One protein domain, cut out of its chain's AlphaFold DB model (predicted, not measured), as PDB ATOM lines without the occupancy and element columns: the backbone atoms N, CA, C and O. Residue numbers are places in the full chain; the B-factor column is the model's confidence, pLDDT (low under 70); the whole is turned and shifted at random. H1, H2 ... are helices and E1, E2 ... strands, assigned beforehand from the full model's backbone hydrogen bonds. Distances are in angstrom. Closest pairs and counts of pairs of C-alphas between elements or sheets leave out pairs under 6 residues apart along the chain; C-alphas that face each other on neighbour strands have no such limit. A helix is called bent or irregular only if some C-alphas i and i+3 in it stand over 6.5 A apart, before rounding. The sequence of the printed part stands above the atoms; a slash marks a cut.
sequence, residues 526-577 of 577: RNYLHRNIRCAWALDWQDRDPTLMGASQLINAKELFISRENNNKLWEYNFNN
ATOM      1  N   ARG A 526       5.162 -21.369 -37.668       90.69
ATOM      2  CA  ARG A 526       3.839 -20.959 -37.220       90.69
ATOM      3  C   ARG A 526       3.199 -20.101 -38.305       90.69
ATOM      4  O   ARG A 526       3.767 -19.083 -38.696       90.69
ATOM      5  N   ASN A 527       2.044 -20.520 -38.802       83.69
ATOM      6  CA  ASN A 527       1.360 -19.839 -39.896       83.69
ATOM      7  C   ASN A 527      -0.162 -19.946 -39.755       83.69
ATOM      8  O   ASN A 527      -0.689 -20.902 -39.194       83.69
ATOM      9  N   TYR A 528      -0.874 -18.969 -40.314       85.75
ATOM     10  CA  TYR A 528      -2.337 -18.904 -40.269       85.75
ATOM     11  C   TYR A 528      -2.999 -19.508 -41.518       85.75
ATOM     12  O   TYR A 528      -4.135 -19.168 -41.847       85.75
ATOM     13  N   LEU A 529      -2.295 -20.377 -42.254       84.69
ATOM     14  CA  LEU A 529      -2.820 -20.949 -43.492       84.69
ATOM     15  C   LEU A 529      -3.964 -21.930 -43.198       84.69
ATOM     16  O   LEU A 529      -4.010 -22.608 -42.162       84.69
ATOM     17  N   HIS A 530      -4.896 -22.030 -44.146       88.44
ATOM     18  CA  HIS A 530      -5.990 -22.996 -44.074       88.44
ATOM     19  C   HIS A 530      -5.446 -24.436 -44.040       88.44
ATOM     20  O   HIS A 530      -4.407 -24.717 -44.640       88.44
ATOM     21  N   ARG A 531      -6.147 -25.367 -43.373       88.12
ATOM     22  CA  ARG A 531      -5.662 -26.746 -43.125       88.12
ATOM     23  C   ARG A 531      -5.188 -27.466 -44.391       88.12
ATOM     24  O   ARG A 531      -4.113 -28.053 -44.399       88.12
ATOM     25  N   ASN A 532      -5.944 -27.341 -45.482       88.81
ATOM     26  CA  ASN A 532      -5.597 -27.958 -46.769       88.81
ATOM     27  C   ASN A 532      -4.284 -27.407 -47.350       88.81
ATOM     28  O   ASN A 532      -3.506 -28.156 -47.930       88.81
ATOM     29  N   ILE A 533      -4.029 -26.108 -47.170       85.69
ATOM     30  CA  ILE A 533      -2.806 -25.453 -47.649       85.69
ATOM     31  C   ILE A 533      -1.623 -25.882 -46.781       85.69
ATOM     32  O   ILE A 533      -0.569 -26.202 -47.320       85.69
ATOM     33  N   ARG A 534      -1.812 -25.968 -45.455       87.69
ATOM     34  CA  ARG A 534      -0.783 -26.493 -44.545       87.69
ATOM     35  C   ARG A 534      -0.363 -27.902 -44.929       87.69
ATOM     36  O   ARG A 534       0.822 -28.127 -45.114       87.69
ATOM     37  N   CYS A 535      -1.321 -28.803 -45.125       88.75
ATOM     38  CA  CYS A 535      -1.040 -30.180 -45.530       88.75
ATOM     39  C   CYS A 535      -0.271 -30.256 -46.864       88.75
ATOM     40  O   CYS A 535       0.689 -31.010 -46.975       88.75
ATOM     41  N   ALA A 536      -0.638 -29.431 -47.853       86.69
ATOM     42  CA  ALA A 536       0.032 -29.403 -49.155       86.69
ATOM     43  C   ALA A 536       1.474 -28.859 -49.105       86.69
ATOM     44  O   ALA A 536       2.285 -29.197 -49.962       86.69
ATOM     45  N   TRP A 537       1.780 -27.998 -48.133       86.88
ATOM     46  CA  TRP A 537       3.096 -27.375 -47.964       86.88
ATOM     47  C   TRP A 537       3.958 -28.074 -46.907       86.88
ATOM     48  O   TRP A 537       5.136 -27.754 -46.762       86.88
ATOM     49  N   ALA A 538       3.383 -29.008 -46.154       89.38
ATOM     50  CA  ALA A 538       4.082 -29.740 -45.118       89.38
ATOM     51  C   ALA A 538       4.936 -30.863 -45.720       89.38
ATOM     52  O   ALA A 538       4.432 -31.715 -46.447       89.38
ATOM     53  N   LEU A 539       6.218 -30.921 -45.355       87.81
ATOM     54  CA  LEU A 539       7.141 -31.979 -45.786       87.81
ATOM     55  C   LEU A 539       6.722 -33.371 -45.279       87.81
ATOM     56  O   LEU A 539       7.068 -34.386 -45.882       87.81
ATOM     57  N   ASP A 540       5.989 -33.425 -44.167       87.12
ATOM     58  CA  ASP A 540       5.449 -34.646 -43.565       87.12
ATOM     59  C   ASP A 540       3.981 -34.919 -43.940       87.12
ATOM     60  O   ASP A 540       3.411 -35.898 -43.454       87.12
ATOM     61  N   TRP A 541       3.384 -34.095 -44.811       85.81
ATOM     62  CA  TRP A 541       1.979 -34.172 -45.235       85.81
ATOM     63  C   TRP A 541       0.970 -34.055 -44.083       85.81
ATOM     64  O   TRP A 541      -0.124 -34.619 -44.143       85.81
ATOM     65  N   GLN A 542       1.329 -33.345 -43.007       86.44
ATOM     66  CA  GLN A 542       0.452 -33.130 -41.854       86.44
ATOM     67  C   GLN A 542      -0.052 -31.685 -41.791       86.44
ATOM     68  O   GLN A 542       0.652 -30.735 -42.120       86.44
ATOM     69  N   ASP A 543      -1.276 -31.484 -41.307       86.25
ATOM     70  CA  ASP A 543      -1.919 -30.165 -41.208       86.25
ATOM     71  C   ASP A 543      -1.581 -29.403 -39.907       86.25
ATOM     72  O   ASP A 543      -2.282 -28.463 -39.517       86.25
ATOM     73  N   ARG A 544      -0.489 -29.780 -39.229       85.88
ATOM     74  CA  ARG A 544      -0.078 -29.229 -37.926       85.88
ATOM     75  C   ARG A 544       0.303 -27.745 -38.004       85.88
ATOM     76  O   ARG A 544       0.754 -27.253 -39.037       85.88
ATOM     77  N   ASP A 545       0.125 -27.040 -36.886       85.12
ATOM     78  CA  ASP A 545       0.660 -25.693 -36.645       85.12
ATOM     79  C   ASP A 545       1.472 -25.722 -35.334       85.12
ATOM     80  O   ASP A 545       0.898 -26.022 -34.282       85.12
ATOM     81  N   PRO A 546       2.794 -25.483 -35.361       89.25
ATOM     82  CA  PRO A 546       3.604 -25.082 -36.516       89.25
ATOM     83  C   PRO A 546       3.729 -26.177 -37.590       89.25
ATOM     84  O   PRO A 546       3.806 -27.365 -37.278       89.25
ATOM     85  N   THR A 547       3.750 -25.768 -38.860       89.38
ATOM     86  CA  THR A 547       3.855 -26.661 -40.030       89.38
ATOM     87  C   THR A 547       5.322 -26.907 -40.381       89.38
ATOM     88  O   THR A 547       6.117 -25.967 -40.350       89.38
ATOM     89  N   LEU A 548       5.690 -28.146 -40.717       90.00
ATOM     90  CA  LEU A 548       7.051 -28.508 -41.126       90.00
ATOM     91  C   LEU A 548       7.258 -28.191 -42.615       90.00
ATOM     92  O   LEU A 548       6.780 -28.937 -43.458       90.00
ATOM     93  N   MET A 549       7.959 -27.110 -42.947       90.38
ATOM     94  CA  MET A 549       8.157 -26.643 -44.329       90.38
ATOM     95  C   MET A 549       9.638 -26.651 -44.729       90.38
ATOM     96  O   MET A 549      10.514 -26.570 -43.866       90.38
ATOM     97  N   GLY A 550       9.922 -26.740 -46.032       88.94
ATOM     98  CA  GLY A 550      11.283 -26.658 -46.575       88.94
ATOM     99  C   GLY A 550      11.753 -25.220 -46.809       88.94
ATOM    100  O   GLY A 550      10.968 -24.358 -47.205       88.94
ATOM    101  N   ALA A 551      13.043 -24.951 -46.607       87.44
ATOM    102  CA  ALA A 551      13.638 -23.638 -46.861       87.44
ATOM    103  C   ALA A 551      13.423 -23.144 -48.295       87.44
ATOM    104  O   ALA A 551      13.023 -21.996 -48.493       87.44
ATOM    105  N   SER A 552      13.634 -24.008 -49.289       86.38
ATOM    106  CA  SER A 552      13.519 -23.618 -50.698       86.38
ATOM    107  C   SER A 552      12.068 -23.308 -51.065       86.38
ATOM    108  O   SER A 552      11.797 -22.327 -51.757       86.38
ATOM    109  N   GLN A 553      11.113 -24.074 -50.518       85.50
ATOM    110  CA  GLN A 553       9.678 -23.803 -50.671       85.50
ATOM    111  C   GLN A 553       9.315 -22.397 -50.175       85.50
ATOM    112  O   GLN A 553       8.541 -21.694 -50.819       85.50
ATOM    113  N   LEU A 554       9.903 -21.958 -49.059       86.19
ATOM    114  CA  LEU A 554       9.645 -20.638 -48.478       86.19
ATOM    115  C   LEU A 554      10.306 -19.505 -49.256       86.19
ATOM    116  O   LEU A 554       9.706 -18.442 -49.390       86.19
ATOM    117  N   ILE A 555      11.522 -19.716 -49.763       86.88
ATOM    118  CA  ILE A 555      12.205 -18.736 -50.617       86.88
ATOM    119  C   ILE A 555      11.389 -18.520 -51.893       86.88
ATOM    120  O   ILE A 555      11.040 -17.383 -52.207       86.88
ATOM    121  N   ASN A 556      10.968 -19.605 -52.547       85.25
ATOM    122  CA  ASN A 556      10.118 -19.539 -53.734       85.25
ATOM    123  C   ASN A 556       8.777 -18.854 -53.432       85.25
ATOM    124  O   ASN A 556       8.304 -18.023 -54.207       85.25
ATOM    125  N   ALA A 557       8.170 -19.154 -52.280       83.38
ATOM    126  CA  ALA A 557       6.951 -18.485 -51.842       83.38
ATOM    127  C   ALA A 557       7.162 -16.980 -51.670       83.38
ATOM    128  O   ALA A 557       6.353 -16.185 -52.144       83.38
ATOM    129  N   LYS A 558       8.258 -16.586 -51.014       83.69
ATOM    130  CA  LYS A 558       8.627 -15.188 -50.794       83.69
ATOM    131  C   LYS A 558       8.782 -14.444 -52.119       83.69
ATOM    132  O   LYS A 558       8.236 -13.353 -52.247       83.69
ATOM    133  N   GLU A 559       9.467 -15.017 -53.104       83.06
ATOM    134  CA  GLU A 559       9.608 -14.415 -54.439       83.06
ATOM    135  C   GLU A 559       8.255 -14.236 -55.142       83.06
ATOM    136  O   GLU A 559       7.969 -13.181 -55.719       83.06
ATOM    137  N   LEU A 560       7.369 -15.228 -55.031       79.19
ATOM    138  CA  LEU A 560       6.001 -15.160 -55.548       79.19
ATOM    139  C   LEU A 560       5.162 -14.070 -54.864       79.19
ATOM    140  O   LEU A 560       4.405 -13.362 -55.531       79.19
ATOM    141  N   PHE A 561       5.294 -13.905 -53.547       76.69
ATOM    142  CA  PHE A 561       4.604 -12.843 -52.815       76.69
ATOM    143  C   PHE A 561       5.155 -11.458 -53.167       76.69
ATOM    144  O   PHE A 561       4.364 -10.564 -53.453       76.69
ATOM    145  N   ILE A 562       6.479 -11.290 -53.237       78.00
ATOM    146  CA  ILE A 562       7.117 -10.009 -53.588       78.00
ATOM    147  C   ILE A 562       6.765  -9.592 -55.020       78.00
ATOM    148  O   ILE A 562       6.418  -8.437 -55.261       78.00
ATOM    149  N   SER A 563       6.807 -10.520 -55.979       74.25
ATOM    150  CA  SER A 563       6.432 -10.230 -57.370       74.25
ATOM    151  C   SER A 563       4.955  -9.850 -57.507       74.25
ATOM    152  O   SER A 563       4.631  -8.912 -58.235       74.25
ATOM    153  N   ARG A 564       4.049 -10.509 -56.770       68.31
ATOM    154  CA  ARG A 564       2.626 -10.136 -56.734       68.31
ATOM    155  C   ARG A 564       2.367  -8.808 -56.035       68.31
ATOM    156  O   ARG A 564       1.516  -8.062 -56.500       68.31
ATOM    157  N   GLU A 565       3.083  -8.491 -54.962       67.50
ATOM    158  CA  GLU A 565       2.945  -7.209 -54.267       67.50
ATOM    159  C   GLU A 565       3.465  -6.047 -55.127       67.50
ATOM    160  O   GLU A 565       2.809  -5.014 -55.229       67.50
ATOM    161  N   ASN A 566       4.589  -6.238 -55.824       63.62
ATOM    162  CA  ASN A 566       5.103  -5.267 -56.792       63.62
ATOM    163  C   ASN A 566       4.155  -5.095 -57.983       63.62
ATOM    164  O   ASN A 566       3.915  -3.967 -58.406       63.62
ATOM    165  N   ASN A 567       3.562  -6.185 -58.481       58.03
ATOM    166  CA  ASN A 567       2.525  -6.101 -59.505       58.03
ATOM    167  C   ASN A 567       1.292  -5.361 -58.978       58.03
ATOM    168  O   ASN A 567       0.831  -4.451 -59.648       58.03
ATOM    169  N   ASN A 568       0.792  -5.656 -57.778       56.34
ATOM    170  CA  ASN A 568      -0.346  -4.932 -57.202       56.34
ATOM    171  C   ASN A 568      -0.053  -3.437 -57.007       56.34
ATOM    172  O   ASN A 568      -0.914  -2.625 -57.318       56.34
ATOM    173  N   LYS A 569       1.166  -3.058 -56.598       55.06
ATOM    174  CA  LYS A 569       1.590  -1.646 -56.542       55.06
ATOM    175  C   LYS A 569       1.648  -1.004 -57.931       55.06
ATOM    176  O   LYS A 569       1.228   0.135 -58.080       55.06
ATOM    177  N   LEU A 570       2.103  -1.727 -58.956       47.28
ATOM    178  CA  LEU A 570       2.046  -1.292 -60.361       47.28
ATOM    179  C   LEU A 570       0.600  -1.152 -60.872       47.28
ATOM    180  O   LEU A 570       0.306  -0.222 -61.615       47.28
ATOM    181  N   TRP A 571      -0.311  -2.036 -60.462       45.94
ATOM    182  CA  TRP A 571      -1.742  -1.943 -60.768       45.94
ATOM    183  C   TRP A 571      -2.391  -0.746 -60.054       45.94
ATOM    184  O   TRP A 571      -3.105   0.015 -60.697       45.94
ATOM    185  N   GLU A 572      -2.092  -0.500 -58.776       49.78
ATOM    186  CA  GLU A 572      -2.565   0.689 -58.048       49.78
ATOM    187  C   GLU A 572      -2.010   1.998 -58.633       49.78
ATOM    188  O   GLU A 572      -2.726   2.995 -58.682       49.78
ATOM    189  N   TYR A 573      -0.771   2.000 -59.138       47.34
ATOM    190  CA  TYR A 573      -0.159   3.172 -59.776       47.34
ATOM    191  C   TYR A 573      -0.725   3.464 -61.177       47.34
ATOM    192  O   TYR A 573      -0.791   4.619 -61.591       47.34
ATOM    193  N   ASN A 574      -1.152   2.428 -61.908       47.25
ATOM    194  CA  ASN A 574      -1.715   2.559 -63.257       47.25
ATOM    195  C   ASN A 574      -3.224   2.861 -63.277       47.25
ATOM    196  O   ASN A 574      -3.736   3.245 -64.323       47.25
ATOM    197  N   PHE A 575      -3.931   2.695 -62.154       46.06
ATOM    198  CA  PHE A 575      -5.367   2.994 -62.039       46.06
ATOM    199  C   PHE A 575      -5.689   4.242 -61.197       46.06
ATOM    200  O   PHE A 575      -6.842   4.667 -61.185       46.06
ATOM    201  N   ASN A 576      -4.696   4.845 -60.529       43.16
ATOM    202  CA  ASN A 576      -4.838   6.105 -59.781       43.16
ATOM    203  C   ASN A 576      -4.200   7.327 -60.478       43.16
ATOM    204  O   ASN A 576      -3.970   8.337 -59.813       43.16
ATOM    205  N   ASN A 577      -3.928   7.259 -61.787       38.81
ATOM    206  CA  ASN A 577      -3.523   8.415 -62.601       38.81
ATOM    207  C   ASN A 577      -4.569   8.749 -63.661       38.81
ATOM    208  O   ASN A 577      -4.965   7.816 -64.397       38.81
TER     209      ASN A 577
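AT A GLANCE: This is residues 526 to 577 of the 577 residues of the protein "SNF2_N domain-containing protein" of Monilinia fructigena (UniProt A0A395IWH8). A small head at one end, made by the short helix H1, the strand E1 and the loop that runs between them, sends out one long straight helix, H2, as a single arm. Residues 555 to 577, of which 555 to 575 belong to H2, stick out free from the head, and this arm makes the length of the whole. The printed part has 52 residues with two named helices and one named strand, in the order H1, E1, H2, and its class is mostly helix; E1 pairs with no named strand. The whole is only just extended, close to loose, with a radius of gyration of the C-alphas of 14.9 A, and its C-alphas span 47 by 21 by 15 A.

IN THESE COORDINATES: The printed part begins with Arg 526, whose C-alpha is at (3.839, -20.959, -37.220), and residues 526 to 530 come before the first helix. H1 is residues 531 to 537, from C-alpha 531 at (-5.662, -26.746, -43.125), and measures 10.0 A from first to last C-alpha. After a short link of 9 residues comes E1, residues 547 to 550, 9.9 A from first to last C-alpha. A tight link with 0 residues between them joins E1 to H2, residues 551 to 575, which measures 36.1 A from first to last C-alpha. C-alpha 551 is at (13.638, -23.638, -46.861) and C-alpha 575 at (-5.367, 2.994, -62.039).

HOW THE PARTS SIT: H1 and E1 have 3 pairs of C-alphas within 8 A, and their closest C-alphas, those of Trp 537 and Met 549, are 6.3 A apart. The centres of H1 and E1 are 10.0 A apart. E1 and H2 meet only through their link. H1 and H2 are close but not clearly touching, with 1 pair of C-alphas within 8 A; their closest C-alphas, those of Trp 537 and Gln 553, are 8.0 A apart. The two helices run opposite ways at a steep tilt of 68 degrees, only just short of about perpendicular, and their centres are 20.7 A apart. In H1 and H2 every pair of O of residue i and N of residue i+4 is within hydrogen-bond range. Neither helix is bent or irregular.

THE WHOLE: The two C-alphas farthest apart are those of Asp 540, between H1 and E1, and Asn 577, the chain's last residue, at 47.9 A. The first and last printed C-alphas, of Arg 526 and Asn 577, are 39.5 A apart. The printed part has no cut, and neither link is long. The mean pLDDT of the printed part is 76.9; the model's confidence is low, under 70, at residues 564 to 577, while H1 has a mean of 88, E1 of 90 and H2 of 69.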